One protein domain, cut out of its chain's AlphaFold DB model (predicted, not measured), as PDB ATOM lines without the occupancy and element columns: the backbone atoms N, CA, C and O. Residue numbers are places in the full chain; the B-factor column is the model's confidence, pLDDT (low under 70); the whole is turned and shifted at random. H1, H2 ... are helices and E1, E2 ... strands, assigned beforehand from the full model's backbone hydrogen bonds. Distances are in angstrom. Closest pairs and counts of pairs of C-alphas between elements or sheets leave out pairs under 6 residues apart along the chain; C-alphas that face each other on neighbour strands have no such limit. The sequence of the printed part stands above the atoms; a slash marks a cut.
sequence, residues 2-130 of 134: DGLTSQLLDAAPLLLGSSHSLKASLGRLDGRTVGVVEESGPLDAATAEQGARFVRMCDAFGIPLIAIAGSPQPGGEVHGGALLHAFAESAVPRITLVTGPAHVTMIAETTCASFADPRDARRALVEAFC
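AT A GLANCE: This is residues 2 to 130 of the 134 residues of the protein "Carboxyl_trans domain-containing protein" of Lentzea aerocolonigenes (UniProt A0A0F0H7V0). A twisted sheet of seven strands runs through the domain as its core, with H2 covering its E1 to E3 part on one face, and H1 and H4 on the other face, where the sheet curls round H4. H3 packs side by side on H2 and is not itself on the sheet. The printed part has 129 residues, with four named helices and seven named strands in the order H1 E1 E2 E3 H2 E4 H3 E5 E6 E7 H4. The sheet is mixed, in the order E1 E2 E3 E4 E5 E6 E7, with E3, E4 and E5 parallel and the other neighbours antiparallel, and the class is mixed, helices and strands. The whole is compact and rounded, with a radius of gyration of the C-alphas of 13.3 A and spans of 34 by 33 by 27 A.

HOW THE PARTS SIT: The inner strands E3, residues 32 to 39, and E4, residues 65 to 69, are parallel neighbours at 24 degrees, with N 66 and O 35 2.7 A apart. E4 and E5, residues 94 to 99, are parallel at 21 degrees, with N 97 and O 67 2.7 A apart. E2, residues 22 to 29, forms an antiparallel hairpin with E3, with N 27 and O 34 2.8 A apart, and bends by 60 degrees at residue 26. The edge strand E1, residues 14 to 18, forms a hairpin with E2, with N 14 and O 26 2.7 A apart. E1 E2 E3 is a meander, each strand the antiparallel neighbour of the one before. A second meander adds E6, residues 104 to 108, and the edge strand E7, residues 111 to 115, to E5; N 98 and O 105 are 2.8 A apart, as are N 104 and O 115. From edge to edge the strands' lines turn by 93 degrees. H2, residues 45 to 60, is on the sheet at a height of 9.1 A, over E2 and E3, and runs along the strands, at 6 degrees to E2 on the local plane. H3, residues 81 to 89, touches H2 at a shallow tilt of 14 degrees, the same way; their closest C-alphas, of Ala 52 and Leu 83, are 4.4 A apart. E3, H2, E4 and E4, H3, E5 are strand-helix-strand units, two parallel neighbour strands with a helix between, each with a right-handed crossover. H1, residues 2 to 8, is on the opposite face from H2 at a height of 7.5 A, over none of the strands, but only just: 2 of its C-alphas fall on E4. H4, residues 118 to 130, is on the same face as H1, which gives three layers, helices on both faces of a sheet. With residues 118 to 122 alone H4 touches H1, the same way at a steep tilt of 47 degrees; their closest C-alphas, of Leu 8 and Arg 122, are 5.2 A apart. H2 and H4 are apart. In the four helices every O i to N i+4 pair is within hydrogen-bond range.

IN THESE COORDINATES: H1 begins at C-alpha 2, (38.415, -28.348, 19.060). E2 is 20.3 A long and E3 22.2 A from first to last C-alpha. H2, 22.3 A long, begins at C-alpha 45, (50.410, -25.403, 38.974). E5 is 16.1 A long. H4, 18.4 A long, ends at C-alpha 130, (33.376, -51.611, 26.515).

THE WHOLE: The C-alphas farthest apart, of Gly 31 and Gly 75, are 35.3 A apart. The printed part, residues 2 to 130, has no cut. The link from E4 to H3 is long, with 11 residues; the other links are tight. The mean pLDDT of the printed part is 78.6, and 23 residues are under 70: 2 to 3, 70 to 80, 100 to 104 and 108 to 112.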
ATOM      1  N   ASP A   2      39.825 -27.995  18.776       55.78
ATOM      2  CA  ASP A   2      38.415 -28.348  19.060       55.78
ATOM      3  C   ASP A   2      37.816 -29.413  18.107       55.78
ATOM      4  O   ASP A   2      36.756 -29.988  18.362       55.78
ATOM      5  N   GLY A   3      38.512 -29.705  17.003       63.75
ATOM      6  CA  GLY A   3      38.119 -30.711  16.019       63.75
ATOM      7  C   GLY A   3      38.276 -32.159  16.487       63.75
ATOM      8  O   GLY A   3      37.558 -33.009  15.981       63.75
ATOM      9  N   LEU A   4      39.180 -32.465  17.428       70.38
ATOM     10  CA  LEU A   4      39.352 -33.842  17.913       70.38
ATOM     11  C   LEU A   4      38.263 -34.202  18.917       70.38
ATOM     12  O   LEU A   4      37.558 -35.185  18.729       70.38
ATOM     13  N   THR A   5      38.046 -33.360  19.922       73.88
ATOM     14  CA  THR A   5      37.017 -33.586  20.943       73.88
ATOM     15  C   THR A   5      35.612 -33.690  20.332       73.88
ATOM     16  O   THR A   5      34.841 -34.568  20.713       73.88
ATOM     17  N   SER A   6      35.304 -32.890  19.303       70.94
ATOM     18  CA  SER A   6      34.047 -32.999  18.537       70.94
ATOM     19  C   SER A   6      33.960 -34.222  17.613       70.94
ATOM     20  O   SER A   6      32.858 -34.647  17.284       70.94
ATOM     21  N   GLN A   7      35.088 -34.799  17.193       74.69
ATOM     22  CA  GLN A   7      35.121 -36.043  16.412       74.69
ATOM     23  C   GLN A   7      35.074 -37.298  17.283       74.69
ATOM     24  O   GLN A   7      34.711 -38.361  16.785       74.69
ATOM     25  N   LEU A   8      35.453 -37.189  18.557       75.38
ATOM     26  CA  LEU A   8      35.435 -38.293  19.510       75.38
ATOM     27  C   LEU A   8      34.073 -38.429  20.202       75.38
ATOM     28  O   LEU A   8      33.585 -39.546  20.366       75.38
ATOM     29  N   LEU A   9      33.454 -37.313  20.593       80.94
ATOM     30  CA  LEU A   9      32.225 -37.307  21.386       80.94
ATOM     31  C   LEU A   9      30.956 -37.271  20.526       80.94
ATOM     32  O   LEU A   9      30.933 -36.709  19.436       80.94
ATOM     33  N   ASP A  10      29.871 -37.832  21.059       77.50
ATOM     34  CA  ASP A  10      28.564 -37.914  20.390       77.50
ATOM     35  C   ASP A  10      27.857 -36.549  20.280       77.50
ATOM     36  O   ASP A  10      26.965 -36.363  19.453       77.50
ATOM     37  N   ALA A  11      28.222 -35.601  21.144       75.25
ATOM     38  CA  ALA A  11      27.648 -34.263  21.222       75.25
ATOM     39  C   ALA A  11      28.684 -33.261  21.753       75.25
ATOM     40  O   ALA A  11      29.742 -33.647  22.253       75.25
ATOM     41  N   ALA A  12      28.358 -31.967  21.670       73.50
ATOM     42  CA  ALA A  12      29.204 -30.917  22.223       73.50
ATOM     43  C   ALA A  12      29.444 -31.153  23.729       73.50
ATOM     44  O   ALA A  12      28.476 -31.348  24.473       73.50
ATOM     45  N   PRO A  13      30.706 -31.146  24.189       76.56
ATOM     46  CA  PRO A  13      31.015 -31.402  25.584       76.56
ATOM     47  C   PRO A  13      30.518 -30.263  26.483       76.56
ATOM     48  O   PRO A  13      30.618 -29.081  26.149       76.56
ATOM     49  N   LEU A  14      30.021 -30.624  27.663       80.81
ATOM     50  CA  LEU A  14      29.717 -29.703  28.750       80.81
ATOM     51  C   LEU A  14      31.026 -29.266  29.405       80.81
ATOM     52  O   LEU A  14      31.617 -29.996  30.202       80.81
ATOM     53  N   LEU A  15      31.492 -28.073  29.047       79.06
ATOM     54  CA  LEU A  15      32.703 -27.491  29.613       79.06
ATOM     55  C   LEU A  15      32.476 -27.117  31.084       79.06
ATOM     56  O   LEU A  15      31.602 -26.312  31.399       79.06
ATOM     57  N   LEU A  16      33.271 -27.708  31.976       78.38
ATOM     58  CA  LEU A  16      33.165 -27.520  33.429       78.38
ATOM     59  C   LEU A  16      34.274 -26.633  33.989       78.38
ATOM     60  O   LEU A  16      34.109 -26.026  35.044       78.38
ATOM     61  N   GLY A  17      35.387 -26.524  33.269       78.69
ATOM     62  CA  GLY A  17      36.458 -25.593  33.579       78.69
ATOM     63  C   GLY A  17      37.405 -25.452  32.397       78.69
ATOM     64  O   GLY A  17      37.743 -26.433  31.739       78.69
ATOM     65  N   SER A  18      37.846 -24.229  32.126       78.81
ATOM     66  CA  SER A  18      38.894 -23.953  31.146       78.81
ATOM     67  C   SER A  18      39.906 -23.014  31.771       78.81
ATOM     68  O   SER A  18      39.539 -21.980  32.325       78.81
ATOM     69  N   SER A  19      41.176 -23.369  31.655       81.44
ATOM     70  CA  SER A  19      42.295 -22.451  31.862       81.44
ATOM     71  C   SER A  19      42.929 -22.130  30.509       81.44
ATOM     72  O   SER A  19      42.424 -22.532  29.460       81.44
ATOM     73  N   HIS A  20      44.049 -21.410  30.526       78.69
ATOM     74  CA  HIS A  20      44.803 -21.075  29.320       78.69
ATOM     75  C   HIS A  20      45.439 -22.306  28.641       78.69
ATOM     76  O   HIS A  20      45.553 -22.311  27.419       78.69
ATOM     77  N   SER A  21      45.797 -23.351  29.405       81.25
ATOM     78  CA  SER A  21      46.498 -24.545  28.888       81.25
ATOM     79  C   SER A  21      45.763 -25.880  29.074       81.25
ATOM     80  O   SER A  21      46.246 -26.897  28.581       81.25
ATOM     81  N   LEU A  22      44.609 -25.911  29.752       85.31
ATOM     82  CA  LEU A  22      43.829 -27.137  29.979       85.31
ATOM     83  C   LEU A  22      42.332 -26.856  29.905       85.31
ATOM     84  O   LEU A  22      41.833 -25.898  30.507       85.31
ATOM     85  N   LYS A  23      41.607 -27.735  29.219       88.50
ATOM     86  CA  LYS A  23      40.143 -27.779  29.193       88.50
ATOM     87  C   LYS A  23      39.669 -29.054  29.883       88.50
ATOM     88  O   LYS A  23      40.169 -30.135  29.599       88.50
ATOM     89  N   ALA A  24      38.694 -28.923  30.771       90.25
ATOM     90  CA  ALA A  24      38.039 -30.027  31.460       90.25
ATOM     91  C   ALA A  24      36.544 -30.009  31.130       90.25
ATOM     92  O   ALA A  24      35.862 -28.989  31.297       90.25
ATOM     93  N   SER A  25      36.024 -31.127  30.631       91.00
ATOM     94  CA  SER A  25      34.654 -31.190  30.128       91.00
ATOM     95  C   SER A  25      34.032 -32.575  30.265       91.00
ATOM     96  O   SER A  25      34.739 -33.576  30.260       91.00
ATOM     97  N   LEU A  26      32.707 -32.646  30.385       90.81
ATOM     98  CA  LEU A  26      31.957 -33.902  30.311       90.81
ATOM     99  C   LEU A  26      31.375 -34.075  28.912       90.81
ATOM    100  O   LEU A  26      30.772 -33.162  28.358       90.81
ATOM    101  N   GLY A  27      31.513 -35.266  28.357       90.00
ATOM    102  CA  GLY A  27      30.990 -35.647  27.057       90.00
ATOM    103  C   GLY A  27      30.173 -36.926  27.121       90.00
ATOM    104  O   GLY A  27      30.000 -37.536  28.180       90.00
ATOM    105  N   ARG A  28      29.696 -37.353  25.952       87.62
ATOM    106  CA  ARG A  28      29.186 -38.707  25.758       87.62
ATOM    107  C   ARG A  28      29.989 -39.426  24.693       87.62
ATOM    108  O   ARG A  28      30.317 -38.826  23.672       87.62
ATOM    109  N   LEU A  29      30.290 -40.687  24.956       87.06
ATOM    110  CA  LEU A  29      30.907 -41.602  24.014       87.06
ATOM    111  C   LEU A  29      30.061 -42.872  23.969       87.06
ATOM    112  O   LEU A  29      29.951 -43.578  24.971       87.06
ATOM    113  N   ASP A  30      29.448 -43.135  22.818       87.00
ATOM    114  CA  ASP A  30      28.529 -44.259  22.609       87.00
ATOM    115  C   ASP A  30      27.419 -44.328  23.679       87.00
ATOM    116  O   ASP A  30      27.109 -45.366  24.262       87.00
ATOM    117  N   GLY A  31      26.855 -43.164  24.017       85.56
ATOM    118  CA  GLY A  31      25.804 -43.030  25.027       85.56
ATOM    119  C   GLY A  31      26.270 -43.075  26.490       85.56
ATOM    120  O   GLY A  31      25.468 -42.729  27.365       85.56
ATOM    121  N   ARG A  32      27.537 -43.410  26.776       85.12
ATOM    122  CA  ARG A  32      28.133 -43.380  28.125       85.12
ATOM    123  C   ARG A  32      28.693 -41.996  28.451       85.12
ATOM    124  O   ARG A  32      29.300 -41.362  27.592       85.12
ATOM    125  N   THR A  33      28.511 -41.523  29.684       90.12
ATOM    126  CA  THR A  33      29.137 -40.270  30.142       90.12
ATOM    127  C   THR A  33      30.639 -40.484  30.310       90.12
ATOM    128  O   THR A  33      31.045 -41.424  30.985       90.12
ATOM    129  N   VAL A  34      31.449 -39.602  29.726       90.88
ATOM    130  CA  VAL A  34      32.917 -39.610  29.834       90.88
ATOM    131  C   VAL A  34      33.415 -38.232  30.258       90.88
ATOM    132  O   VAL A  34      32.868 -37.214  29.835       90.88
ATOM    133  N   GLY A  35      34.451 -38.178  31.085       92.06
ATOM    134  CA  GLY A  35      35.194 -36.954  31.362       92.06
ATOM    135  C   GLY A  35      36.358 -36.804  30.394       92.06
ATOM    136  O   GLY A  35      37.055 -37.771  30.115       92.06
ATOM    137  N   VAL A  36      36.573 -35.598  29.878       90.06
ATOM    138  CA  VAL A  36      37.653 -35.278  28.943       90.06
ATOM    139  C   VAL A  36      38.518 -34.170  29.528       90.06
ATOM    140  O   VAL A  36      38.016 -33.088  29.846       90.06
ATOM    141  N   VAL A  37      39.816 -34.443  29.638       88.62
ATOM    142  CA  VAL A  37      40.855 -33.469  29.990       88.62
ATOM    143  C   VAL A  37      41.722 -33.251  28.759       88.62
ATOM    144  O   VAL A  37      42.375 -34.181  28.308       88.62
ATOM    145  N   GLU A  38      41.716 -32.046  28.198       87.38
ATOM    146  CA  GLU A  38      42.485 -31.694  27.002       87.38
ATOM    147  C   GLU A  38      43.569 -30.676  27.352       87.38
ATOM    148  O   GLU A  38      43.274 -29.551  27.763       87.38
ATOM    149  N   GLU A  39      44.825 -31.068  27.164       83.69
ATOM    150  CA  GLU A  39      45.999 -30.230  27.376       83.69
ATOM    151  C   GLU A  39      46.411 -29.572  26.062       83.69
ATOM    152  O   GLU A  39      46.745 -30.233  25.077       83.69
ATOM    153  N   SER A  40      46.394 -28.242  26.045       76.31
ATOM    154  CA  SER A  40      46.747 -27.437  24.869       76.31
ATOM    155  C   SER A  40      48.199 -26.945  24.889       76.31
ATOM    156  O   SER A  40      48.623 -26.260  23.961       76.31
ATOM    157  N   GLY A  41      48.967 -27.260  25.935       72.56
ATOM    158  CA  GLY A  41      50.329 -26.764  26.100       72.56
ATOM    159  C   GLY A  41      50.887 -27.002  27.506       72.56
ATOM    160  O   GLY A  41      50.339 -27.811  28.252       72.56
ATOM    161  N   PRO A  42      51.981 -26.315  27.882       73.12
ATOM    162  CA  PRO A  42      52.595 -26.472  29.196       73.12
ATOM    163  C   PRO A  42      51.620 -26.094  30.317       73.12
ATOM    164  O   PRO A  42      50.937 -25.068  30.249       73.12
ATOM    165  N   LEU A  43      51.582 -26.930  31.353       73.81
ATOM    166  CA  LEU A  43      50.718 -26.757  32.515       73.81
ATOM    167  C   LEU A  43      51.426 -25.938  33.596       73.81
ATOM    168  O   LEU A  43      52.541 -26.262  34.006       73.81
ATOM    169  N   ASP A  44      50.751 -24.912  34.105       79.94
ATOM    170  CA  ASP A  44      51.120 -24.289  35.372       79.94
ATOM    171  C   ASP A  44      50.469 -25.036  36.554       79.94
ATOM    172  O   ASP A  44      49.577 -25.876  36.394       79.94
ATOM    173  N   ALA A  45      50.919 -24.738  37.774       82.06
ATOM    174  CA  ALA A  45      50.410 -25.403  38.974       82.06
ATOM    175  C   ALA A  45      48.898 -25.178  39.183       82.06
ATOM    176  O   ALA A  45      48.199 -26.080  39.641       82.06
ATOM    177  N   ALA A  46      48.387 -23.996  38.823       84.56
ATOM    178  CA  ALA A  46      46.972 -23.659  38.962       84.56
ATOM    179  C   ALA A  46      46.091 -24.451  37.983       84.56
ATOM    180  O   ALA A  46      45.053 -24.989  38.370       84.56
ATOM    181  N   THR A  47      46.526 -24.578  36.731       84.38
ATOM    182  CA  THR A  47      45.854 -25.367  35.696       84.38
ATOM    183  C   THR A  47      45.916 -26.858  36.026       84.38
ATOM    184  O   THR A  47      44.920 -27.566  35.869       84.38
ATOM    185  N   ALA A  48      47.046 -27.341  36.553       84.25
ATOM    186  CA  ALA A  48      47.173 -28.719  37.022       84.25
ATOM    187  C   ALA A  48      46.212 -29.024  38.183       84.25
ATOM    188  O   ALA A  48      45.548 -30.057  38.174       84.25
ATOM    189  N   GLU A  49      46.074 -28.113  39.149       88.44
ATOM    190  CA  GLU A  49      45.112 -28.250  40.249       88.44
ATOM    191  C   GLU A  49      43.657 -28.223  39.749       88.44
ATOM    192  O   GLU A  49      42.819 -28.985  40.233       88.44
ATOM    193  N   GLN A  50      43.344 -27.405  38.738       88.50
ATOM    194  CA  GLN A  50      42.024 -27.418  38.100       88.50
ATOM    195  C   GLN A  50      41.718 -28.783  37.470       88.50
ATOM    196  O   GLN A  50      40.639 -29.336  37.696       88.50
ATOM    197  N   GLY A  51      42.667 -29.342  36.714       88.44
ATOM    198  CA  GLY A  51      42.542 -30.689  36.159       88.44
ATOM    199  C   GLY A  51      42.373 -31.741  37.257       88.44
ATOM    200  O   GLY A  51      41.468 -32.567  37.182       88.44
ATOM    201  N   ALA A  52      43.172 -31.669  38.323       90.50
ATOM    202  CA  ALA A  52      43.124 -32.607  39.443       90.50
ATOM    203  C   ALA A  52      41.757 -32.624  40.144       90.50
ATOM    204  O   ALA A  52      41.259 -33.681  40.531       90.50
ATOM    205  N   ARG A  53      41.117 -31.460  40.300       91.06
ATOM    206  CA  ARG A  53      39.750 -31.361  40.843       91.06
ATOM    207  C   ARG A  53      38.727 -32.025  39.937       91.06
ATOM    208  O   ARG A  53      37.839 -32.707  40.437       91.06
ATOM    209  N   PHE A  54      38.860 -31.849  38.626       92.81
ATOM    210  CA  PHE A  54      37.981 -32.501  37.664       92.81
ATOM    211  C   PHE A  54      38.160 -34.023  37.665       92.81
ATOM    212  O   PHE A  54      37.170 -34.745  37.720       92.81
ATOM    213  N   VAL A  55      39.403 -34.513  37.695       92.19
ATOM    214  CA  VAL A  55      39.705 -35.950  37.794       92.19
ATOM    215  C   VAL A  55      39.097 -36.547  39.061       92.19
ATOM    216  O   VAL A  55      38.370 -37.530  38.976       92.19
ATOM    217  N   ARG A  56      39.297 -35.904  40.220       92.94
ATOM    218  CA  ARG A  56      38.696 -36.337  41.493       92.94
ATOM    219  C   ARG A  56      37.170 -36.305  41.477       92.94
ATOM    220  O   ARG A  56      36.531 -37.174  42.056       92.94
ATOM    221  N   MET A  57      36.578 -35.318  40.808       93.81
ATOM    222  CA  MET A  57      35.132 -35.263  40.606       93.81
ATOM    223  C   MET A  57      34.660 -36.464  39.776       93.81
ATOM    224  O   MET A  57      33.736 -37.154  40.191       93.81
ATOM    225  N   CYS A  58      35.290 -36.738  38.632       91.88
ATOM    226  CA  CYS A  58      34.952 -37.889  37.796       91.88
ATOM    227  C   CYS A  58      35.113 -39.213  38.546       91.88
ATOM    228  O   CYS A  58      34.217 -40.049  38.467       91.88
ATOM    229  N   ASP A  59      36.187 -39.362  39.319       93.50
ATOM    230  CA  ASP A  59      36.425 -40.534  40.157       93.50
ATOM    231  C   ASP A  59      35.305 -40.745  41.189       93.50
ATOM    232  O   ASP A  59      34.702 -41.815  41.250       93.50
ATOM    233  N   ALA A  60      34.909 -39.684  41.902       92.62
ATOM    234  CA  ALA A  60      33.816 -39.736  42.874       92.62
ATOM    235  C   ALA A  60      32.452 -40.112  42.259       92.62
ATOM    236  O   ALA A  60      31.601 -40.674  42.948       92.62
ATOM    237  N   PHE A  61      32.229 -39.807  40.977       91.56
ATOM    238  CA  PHE A  61      31.004 -40.161  40.251       91.56
ATOM    239  C   PHE A  61      31.116 -41.461  39.443       91.56
ATOM    240  O   PHE A  61      30.152 -41.828  38.769       91.56
ATOM    241  N   GLY A  62      32.259 -42.152  39.474       90.38
ATOM    242  CA  GLY A  62      32.490 -43.348  38.659       90.38
ATOM    243  C   GLY A  62      32.501 -43.062  37.153       90.38
ATOM    244  O   GLY A  62      32.150 -43.927  36.354       90.38
ATOM    245  N   ILE A  63      32.842 -41.836  36.749       91.81
ATOM    246  CA  ILE A  63      32.836 -41.411  35.349       91.81
ATOM    247  C   ILE A  63      34.190 -41.759  34.709       91.81
ATOM    248  O   ILE A  63      35.213 -41.241  35.161       91.81
ATOM    249  N   PRO A  64      34.220 -42.564  33.630       90.38
ATOM    250  CA  PRO A  64      35.448 -42.875  32.901       90.38
ATOM    251  C   PRO A  64      36.114 -41.631  32.299       90.38
ATOM    252  O   PRO A  64      35.434 -40.689  31.880       90.38
ATOM    253  N   LEU A  65      37.445 -41.644  32.213       89.50
ATOM    254  CA  LEU A  65      38.266 -40.492  31.833       89.50
ATOM    255  C   LEU A  65      39.007 -40.693  30.503       89.50
ATOM    256  O   LEU A  65      39.614 -41.731  30.247       89.50
ATOM    257  N   ILE A  66      39.022 -39.644  29.686       88.56
ATOM    258  CA  ILE A  66      39.817 -39.514  28.465       88.56
ATOM    259  C   ILE A  66      40.766 -38.329  28.655       88.56
ATOM    260  O   ILE A  66      40.326 -37.191  28.807       88.56
ATOM    261  N   ALA A  67      42.070 -38.583  28.639       87.31
ATOM    262  CA  ALA A  67      43.088 -37.537  28.668       87.31
ATOM    263  C   ALA A  67      43.615 -37.301  27.248       87.31
ATOM    264  O   ALA A  67      43.982 -38.256  26.578       87.31
ATOM    265  N   ILE A  68      43.653 -36.060  26.770       85.19
ATOM    266  CA  ILE A  68      44.189 -35.679  25.458       85.19
ATOM    267  C   ILE A  68      45.440 -34.831  25.686       85.19
ATOM    268  O   ILE A  68      45.344 -33.687  26.130       85.19
ATOM    269  N   ALA A  69      46.605 -35.383  25.362       79.94
ATOM    270  CA  ALA A  69      47.898 -34.729  25.512       79.94
ATOM    271  C   ALA A  69      48.385 -34.175  24.162       79.94
ATOM    272  O   ALA A  69      48.710 -34.931  23.239       79.94
ATOM    273  N   GLY A  70      48.426 -32.843  24.055       68.12
ATOM    274  CA  GLY A  70      48.677 -32.100  22.815       68.12
ATOM    275  C   GLY A  70      50.140 -31.915  22.395       68.12
ATOM    276  O   GLY A  70      50.387 -31.459  21.280       68.12
ATOM    277  N   SER A  71      51.124 -32.249  23.235       55.88
ATOM    278  CA  SER A  71      52.539 -32.175  22.847       55.88
ATOM    279  C   SER A  71      53.278 -33.446  23.248       55.88
ATOM    280  O   SER A  71      53.271 -33.779  24.438       55.88
ATOM    281  N   PRO A  72      53.965 -34.137  22.321       50.91
ATOM    282  CA  PRO A  72      54.933 -35.150  22.701       50.91
ATOM    283  C   PRO A  72      56.127 -34.430  23.335       50.91
ATOM    284  O   PRO A  72      57.065 -34.043  22.644       50.91
ATOM    285  N   GLN A  73      56.093 -34.189  24.647       45.91
ATOM    286  CA  GLN A  73      57.314 -33.827  25.357       45.91
ATOM    287  C   GLN A  73      58.169 -35.097  25.474       45.91
ATOM    288  O   GLN A  73      57.704 -36.088  26.049       45.91
ATOM    289  N   PRO A  74      59.395 -35.122  24.924       31.06
ATOM    290  CA  PRO A  74      60.310 -36.230  25.146       31.06
ATOM    291  C   PRO A  74      60.727 -36.206  26.624       31.06
ATOM    292  O   PRO A  74      61.539 -35.378  27.026       31.06
ATOM    293  N   GLY A  75      60.121 -37.065  27.446       40.16
ATOM    294  CA  GLY A  75      60.350 -37.063  28.898       40.16
ATOM    295  C   GLY A  75      59.262 -37.694  29.765       40.16
ATOM    296  O   GLY A  75      59.503 -37.856  30.952       40.16
ATOM    297  N   GLY A  76      58.123 -38.099  29.190       42.81
ATOM    298  CA  GLY A  76      57.067 -38.810  29.917       42.81
ATOM    299  C   GLY A  76      56.236 -37.877  30.799       42.81
ATOM    300  O   GLY A  76      56.742 -37.283  31.739       42.81
ATOM    301  N   GLU A  77      54.956 -37.741  30.454       53.84
ATOM    302  CA  GLU A  77      53.870 -37.305  31.344       53.84
ATOM    303  C   GLU A  77      54.224 -36.246  32.403       53.84
ATOM    304  O   GLU A  77      54.114 -36.483  33.604       53.84
ATOM    305  N   VAL A  78      54.556 -35.025  31.985       55.12
ATOM    306  CA  VAL A  78      54.502 -33.863  32.890       55.12
ATOM    307  C   VAL A  78      53.056 -33.380  32.997       55.12
ATOM    308  O   VAL A  78      52.743 -32.227  32.709       55.12
ATOM    309  N   HIS A  79      52.152 -34.258  33.450       64.56
ATOM    310  CA  HIS A  79      50.982 -33.709  34.123       64.56
ATOM    311  C   HIS A  79      51.542 -32.967  35.353       64.56
ATOM    312  O   HIS A  79      52.461 -33.454  36.018       64.56
ATOM    313  N   GLY A  80      51.086 -31.745  35.641       61.47
ATOM    314  CA  GLY A  80      51.556 -31.059  36.851       61.47
ATOM    315  C   GLY A  80      51.322 -31.962  38.073       61.47
ATOM    316  O   GLY A  80      50.360 -32.724  38.078       61.47
ATOM    317  N   GLY A  81      52.190 -31.921  39.091       71.75
ATOM    318  CA  GLY A  81      52.208 -32.939  40.159       71.75
ATOM    319  C   GLY A  81      50.844 -33.242  40.802       71.75
ATOM    320  O   GLY A  81      50.550 -34.396  41.090       71.75
ATOM    321  N   ALA A  82      49.972 -32.237  40.940       81.44
ATOM    322  CA  ALA A  82      48.598 -32.415  41.419       81.44
ATOM    323  C   ALA A  82      47.720 -33.264  40.477       81.44
ATOM    324  O   ALA A  82      46.933 -34.088  40.940       81.44
ATOM    325  N   LEU A  83      47.858 -33.078  39.162       82.94
ATOM    326  CA  LEU A  83      47.116 -33.813  38.139       82.94
ATOM    327  C   LEU A  83      47.619 -35.256  38.011       82.94
ATOM    328  O   LEU A  83      46.796 -36.165  37.987       82.94
ATOM    329  N   LEU A  84      48.942 -35.479  38.017       83.06
ATOM    330  CA  LEU A  84      49.510 -36.838  38.089       83.06
ATOM    331  C   LEU A  84      49.009 -37.581  39.320       83.06
ATOM    332  O   LEU A  84      48.615 -38.737  39.227       83.06
ATOM    333  N   HIS A  85      49.026 -36.910  40.469       84.31
ATOM    334  CA  HIS A  85      48.595 -37.508  41.720       84.31
ATOM    335  C   HIS A  85      47.110 -37.878  41.680       84.31
ATOM    336  O   HIS A  85      46.768 -39.013  41.988       84.31
ATOM    337  N   ALA A  86      46.244 -36.980  41.200       87.88
ATOM    338  CA  ALA A  86      44.824 -37.283  41.030       87.88
ATOM    339  C   ALA A  86      44.584 -38.445  40.055       87.88
ATOM    340  O   ALA A  86      43.725 -39.284  40.302       87.88
ATOM    341  N   PHE A  87      45.357 -38.521  38.970       85.50
ATOM    342  CA  PHE A  87      45.294 -39.636  38.030       85.50
ATOM    343  C   PHE A  87      45.820 -40.959  38.595       85.50
ATOM    344  O   PHE A  87      45.385 -42.018  38.151       85.50
ATOM    345  N   ALA A  88      46.774 -40.915  39.523       85.00
ATOM    346  CA  ALA A  88      47.307 -42.098  40.189       85.00
ATOM    347  C   ALA A  88      46.364 -42.622  41.283       85.00
ATOM    348  O   ALA A  88      46.350 -43.819  41.550       85.00
ATOM    349  N   GLU A  89      45.593 -41.736  41.917       88.75
ATOM    350  CA  GLU A  89      44.602 -42.101  42.934       88.75
ATOM    351  C   GLU A  89      43.256 -42.530  42.338       88.75
ATOM    352  O   GLU A  89      42.520 -43.267  42.990       88.75
ATOM    353  N   SER A  90      42.927 -42.086  41.120       87.81
ATOM    354  CA  SER A  90      41.650 -42.416  40.488       87.81
ATOM    355  C   SER A  90      41.544 -43.905  40.157       87.81
ATOM    356  O   SER A  90      42.431 -44.459  39.507       87.81
ATOM    357  N   ALA A  91      40.425 -44.521  40.533       89.44
ATOM    358  CA  ALA A  91      40.104 -45.917  40.245       89.44
ATOM    359  C   ALA A  91      39.254 -46.086  38.972       89.44
ATOM    360  O   ALA A  91      39.043 -47.209  38.511       89.44
ATOM    361  N   VAL A  92      38.738 -44.989  38.409       90.19
ATOM    362  CA  VAL A  92      37.944 -45.030  37.175       90.19
ATOM    363  C   VAL A  92      38.787 -45.397  35.945       90.19
ATOM    364  O   VAL A  92      39.952 -44.999  35.850       90.19
ATOM    365  N   PRO A  93      38.204 -46.090  34.945       88.31
ATOM    366  CA  PRO A  93      38.903 -46.407  33.706       88.31
ATOM    367  C   PRO A  93      39.401 -45.144  33.008       88.31
ATOM    368  O   PRO A  93      38.627 -44.208  32.770       88.31
ATOM    369  N   ARG A  94      40.682 -45.135  32.638       86.44
ATOM    370  CA  ARG A  94      41.334 -44.002  31.977       86.44
ATOM    371  C   ARG A  94      42.001 -44.424  30.677       86.44
ATOM    372  O   ARG A  94      42.713 -45.425  30.629       86.44
ATOM    373  N   ILE A  95      41.815 -43.615  29.638       86.19
ATOM    374  CA  ILE A  95      42.525 -43.751  28.365       86.19
ATOM    375  C   ILE A  95      43.210 -42.430  28.026       86.19
ATOM    376  O   ILE A  95      42.570 -41.378  28.014       86.19
ATOM    377  N   THR A  96      44.500 -42.490  27.706       84.50
ATOM    378  CA  THR A  96      45.287 -41.322  27.302       84.50
ATOM    379  C   THR A  96      45.499 -41.333  25.791       84.50
ATOM    380  O   THR A  96      46.001 -42.296  25.218       84.50
ATOM    381  N   LEU A  97      45.115 -40.247  25.133       82.62
ATOM    382  CA  LEU A  97      45.300 -39.970  23.719       82.62
ATOM    383  C   LEU A  97      46.409 -38.935  23.565       82.62
ATOM    384  O   LEU A  97      46.245 -37.765  23.894       82.62
ATOM    385  N   VAL A  98      47.541 -39.356  23.029       79.81
ATOM    386  CA  VAL A  98      48.649 -38.475  22.677       79.81
ATOM    387  C   VAL A  98      48.494 -38.087  21.213       79.81
ATOM    388  O   VAL A  98      48.556 -38.937  20.322       79.81
ATOM    389  N   THR A  99      48.270 -36.805  20.948       73.75
ATOM    390  CA  THR A  99      48.068 -36.307  19.584       73.75
ATOM    391  C   THR A  99      49.392 -35.808  19.019       73.75
ATOM    392  O   THR A  99      49.997 -34.883  19.558       73.75
ATOM    393  N   GLY A 100      49.843 -36.424  17.931       68.31
ATOM    394  CA  GLY A 100      50.959 -35.964  17.111       68.31
ATOM    395  C   GLY A 100      50.479 -35.237  15.848       68.31
ATOM    396  O   GLY A 100      49.280 -35.193  15.569       68.31
ATOM    397  N   PRO A 101      51.401 -34.697  15.033       59.62
ATOM    398  CA  PRO A 101      51.064 -33.913  13.838       59.62
ATOM    399  C   PRO A 101      50.271 -34.683  12.767       59.62
ATOM    400  O   PRO A 101      49.622 -34.057  11.935       59.62
ATOM    401  N   ALA A 102      50.316 -36.019  12.767       57.56
ATOM    402  CA  ALA A 102      49.627 -36.855  11.778       57.56
ATOM    403  C   ALA A 102      49.068 -38.170  12.352       57.56
ATOM    404  O   ALA A 102      48.648 -39.042  11.595       57.56
ATOM    405  N   HIS A 103      49.107 -38.353  13.673       60.16
ATOM    406  CA  HIS A 103      48.655 -39.585  14.313       60.16
ATOM    407  C   HIS A 103      48.129 -39.324  15.724       60.16
ATOM    408  O   HIS A 103      48.578 -38.409  16.413       60.16
ATOM    409  N   VAL A 104      47.218 -40.173  16.178       69.62
ATOM    410  CA  VAL A 104      46.753 -40.244  17.562       69.62
ATOM    411  C   VAL A 104      47.255 -41.553  18.149       69.62
ATOM    412  O   VAL A 104      46.951 -42.622  17.627       69.62
ATOM    413  N   THR A 105      48.031 -41.482  19.224       73.50
ATOM    414  CA  THR A 105      48.471 -42.658  19.975       73.50
ATOM    415  C   THR A 105      47.596 -42.812  21.204       73.50
ATOM    416  O   THR A 105      47.519 -41.925  22.041       73.50
ATOM    417  N   MET A 106      46.930 -43.946  21.303       74.75
ATOM    418  CA  MET A 106      46.145 -44.356  22.449       74.75
ATOM    419  C   MET A 106      47.003 -45.213  23.371       74.75
ATOM    420  O   MET A 106      47.598 -46.200  22.935       74.75
ATOM    421  N   ILE A 107      47.021 -44.835  24.642       71.69
ATOM    422  CA  ILE A 107      47.635 -45.574  25.734       71.69
ATOM    423  C   ILE A 107      46.511 -45.924  26.711       71.69
ATOM    424  O   ILE A 107      45.902 -45.045  27.324       71.69
ATOM    425  N   ALA A 108      46.223 -47.216  26.818       68.19
ATOM    426  CA  ALA A 108      45.363 -47.802  27.837       68.19
ATOM    427  C   ALA A 108      46.146 -48.914  28.547       68.19
ATOM    428  O   ALA A 108      47.069 -49.476  27.957       68.19
ATOM    429  N   GLU A 109      45.766 -49.258  29.780       59.12
ATOM    430  CA  GLU A 109      46.513 -50.191  30.649       59.12
ATOM    431  C   GLU A 109      46.912 -51.521  29.979       59.12
ATOM    432  O   GLU A 109      47.928 -52.110  30.337       59.12
ATOM    433  N   THR A 110      46.161 -51.985  28.975       49.12
ATOM    434  CA  THR A 110      46.427 -53.243  28.257       49.12
ATOM    435  C   THR A 110      46.753 -53.090  26.769       49.12
ATOM    436  O   THR A 110      47.011 -54.099  26.111       49.12
ATOM    437  N   THR A 111      46.730 -51.878  26.202       60.00
ATOM    438  CA  THR A 111      46.853 -51.688  24.746       60.00
ATOM    439  C   THR A 111      47.502 -50.352  24.392       60.00
ATOM    440  O   THR A 111      46.995 -49.292  24.757       60.00
ATOM    441  N   CYS A 112      48.556 -50.407  23.576       64.00
ATOM    442  CA  CYS A 112      49.068 -49.255  22.838       64.00
ATOM    443  C   CYS A 112      48.624 -49.370  21.378       64.00
ATOM    444  O   CYS A 112      48.909 -50.376  20.727       64.00
ATOM    445  N   ALA A 113      47.938 -48.357  20.854       73.81
ATOM    446  CA  ALA A 113      47.504 -48.334  19.459       73.81
ATOM    447  C   ALA A 113      47.705 -46.945  18.854       73.81
ATOM    448  O   ALA A 113      47.431 -45.941  19.502       73.81
ATOM    449  N   SER A 114      48.176 -46.881  17.613       74.25
ATOM    450  CA  SER A 114      48.370 -45.622  16.890       74.25
ATOM    451  C   SER A 114      47.444 -45.573  15.684       74.25
ATOM    452  O   SER A 114      47.363 -46.537  14.924       74.25
ATOM    453  N   PHE A 115      46.768 -44.444  15.499       76.88
ATOM    454  CA  PHE A 115      45.752 -44.234  14.472       76.88
ATOM    455  C   PHE A 115      46.111 -43.020  13.622       76.88
ATOM    456  O   PHE A 115      46.510 -41.989  14.159       76.88
ATOM    457  N   ALA A 116      45.956 -43.131  12.303       74.50
ATOM    458  CA  ALA A 116      46.092 -41.991  11.394       74.50
ATOM    459  C   ALA A 116      44.782 -41.185  11.290       74.50
ATOM    460  O   ALA A 116      44.823 -39.963  11.174       74.50
ATOM    461  N   ASP A 117      43.627 -41.858  11.367       78.81
ATOM    462  CA  ASP A 117      42.298 -41.240  11.321       78.81
ATOM    463  C   ASP A 117      41.702 -41.107  12.744       78.81
ATOM    464  O   ASP A 117      41.632 -42.099  13.482       78.81
ATOM    465  N   PRO A 118      41.228 -39.913  13.157       72.88
ATOM    466  CA  PRO A 118      40.523 -39.718  14.427       72.88
ATOM    467  C   PRO A 118      39.279 -40.601  14.617       72.88
ATOM    468  O   PRO A 118      38.909 -40.909  15.752       72.88
ATOM    469  N   ARG A 119      38.619 -41.031  13.536       79.38
ATOM    470  CA  ARG A 119      37.442 -41.916  13.591       79.38
ATOM    471  C   ARG A 119      37.807 -43.327  14.033       79.38
ATOM    472  O   ARG A 119      37.058 -43.934  14.800       79.38
ATOM    473  N   ASP A 120      38.961 -43.824  13.597       82.56
ATOM    474  CA  ASP A 120      39.480 -45.120  14.040       82.56
ATOM    475  C   ASP A 120      39.868 -45.061  15.520       82.56
ATOM    476  O   ASP A 120      39.554 -45.977  16.281       82.56
ATOM    477  N   ALA A 121      40.441 -43.931  15.959       80.12
ATOM    478  CA  ALA A 121      40.695 -43.679  17.374       80.12
ATOM    479  C   ALA A 121      39.392 -43.669  18.195       80.12
ATOM    480  O   ALA A 121      39.337 -44.306  19.245       80.12
ATOM    481  N   ARG A 122      38.312 -43.030  17.708       83.00
ATOM    482  CA  ARG A 122      36.990 -43.081  18.366       83.00
ATOM    483  C   ARG A 122      36.482 -44.513  18.497       83.00
ATOM    484  O   ARG A 122      36.021 -44.897  19.568       83.00
ATOM    485  N   ARG A 123      36.551 -45.312  17.431       84.38
ATOM    486  CA  ARG A 123      36.096 -46.709  17.463       84.38
ATOM    487  C   ARG A 123      36.887 -47.529  18.482       84.38
ATOM    488  O   ARG A 123      36.288 -48.242  19.280       84.38
ATOM    489  N   ALA A 124      38.206 -47.368  18.502       83.62
ATOM    490  CA  ALA A 124      39.064 -48.027  19.476       83.62
ATOM    491  C   ALA A 124      38.792 -47.566  20.920       83.62
ATOM    492  O   ALA A 124      38.845 -48.392  21.825       83.62
ATOM    493  N   LEU A 125      38.438 -46.292  21.145       82.44
ATOM    494  CA  LEU A 125      38.018 -45.803  22.466       82.44
ATOM    495  C   LEU A 125      36.739 -46.494  22.929       82.44
ATOM    496  O   LEU A 125      36.683 -46.960  24.064       82.44
ATOM    497  N   VAL A 126      35.730 -46.589  22.059       83.81
ATOM    498  CA  VAL A 126      34.473 -47.292  22.367       83.81
ATOM    499  C   VAL A 126      34.759 -48.753  22.707       83.81
ATOM    500  O   VAL A 126      34.321 -49.246  23.743       83.81
ATOM    501  N   GLU A 127      35.551 -49.442  21.883       83.31
ATOM    502  CA  GLU A 127      35.930 -50.837  22.126       83.31
ATOM    503  C   GLU A 127      36.721 -51.014  23.429       83.31
ATOM    504  O   GLU A 127      36.516 -51.998  24.139       83.31
ATOM    505  N   ALA A 128      37.608 -50.074  23.761       81.94
ATOM    506  CA  ALA A 128      38.364 -50.094  25.004       81.94
ATOM    507  C   ALA A 128      37.448 -49.888  26.217       81.94
ATOM    508  O   ALA A 128      37.454 -50.727  27.114       81.94
ATOM    509  N   PHE A 129      36.596 -48.857  26.226       80.50
ATOM    510  CA  PHE A 129      35.652 -48.621  27.325       80.50
ATOM    511  C   PHE A 129      34.636 -49.751  27.504       80.50
ATOM    512  O   PHE A 129      34.283 -50.074  28.635       80.50
ATOM    513  N   CYS A 130      34.222 -50.420  26.426       79.19
ATOM    514  CA  CYS A 130      33.376 -51.611  26.515       79.19
ATOM    515  C   CYS A 130      34.045 -52.784  27.255       79.19
ATOM    516  O   CYS A 130      33.340 -53.596  27.852       79.19
TER     517      CYS A 130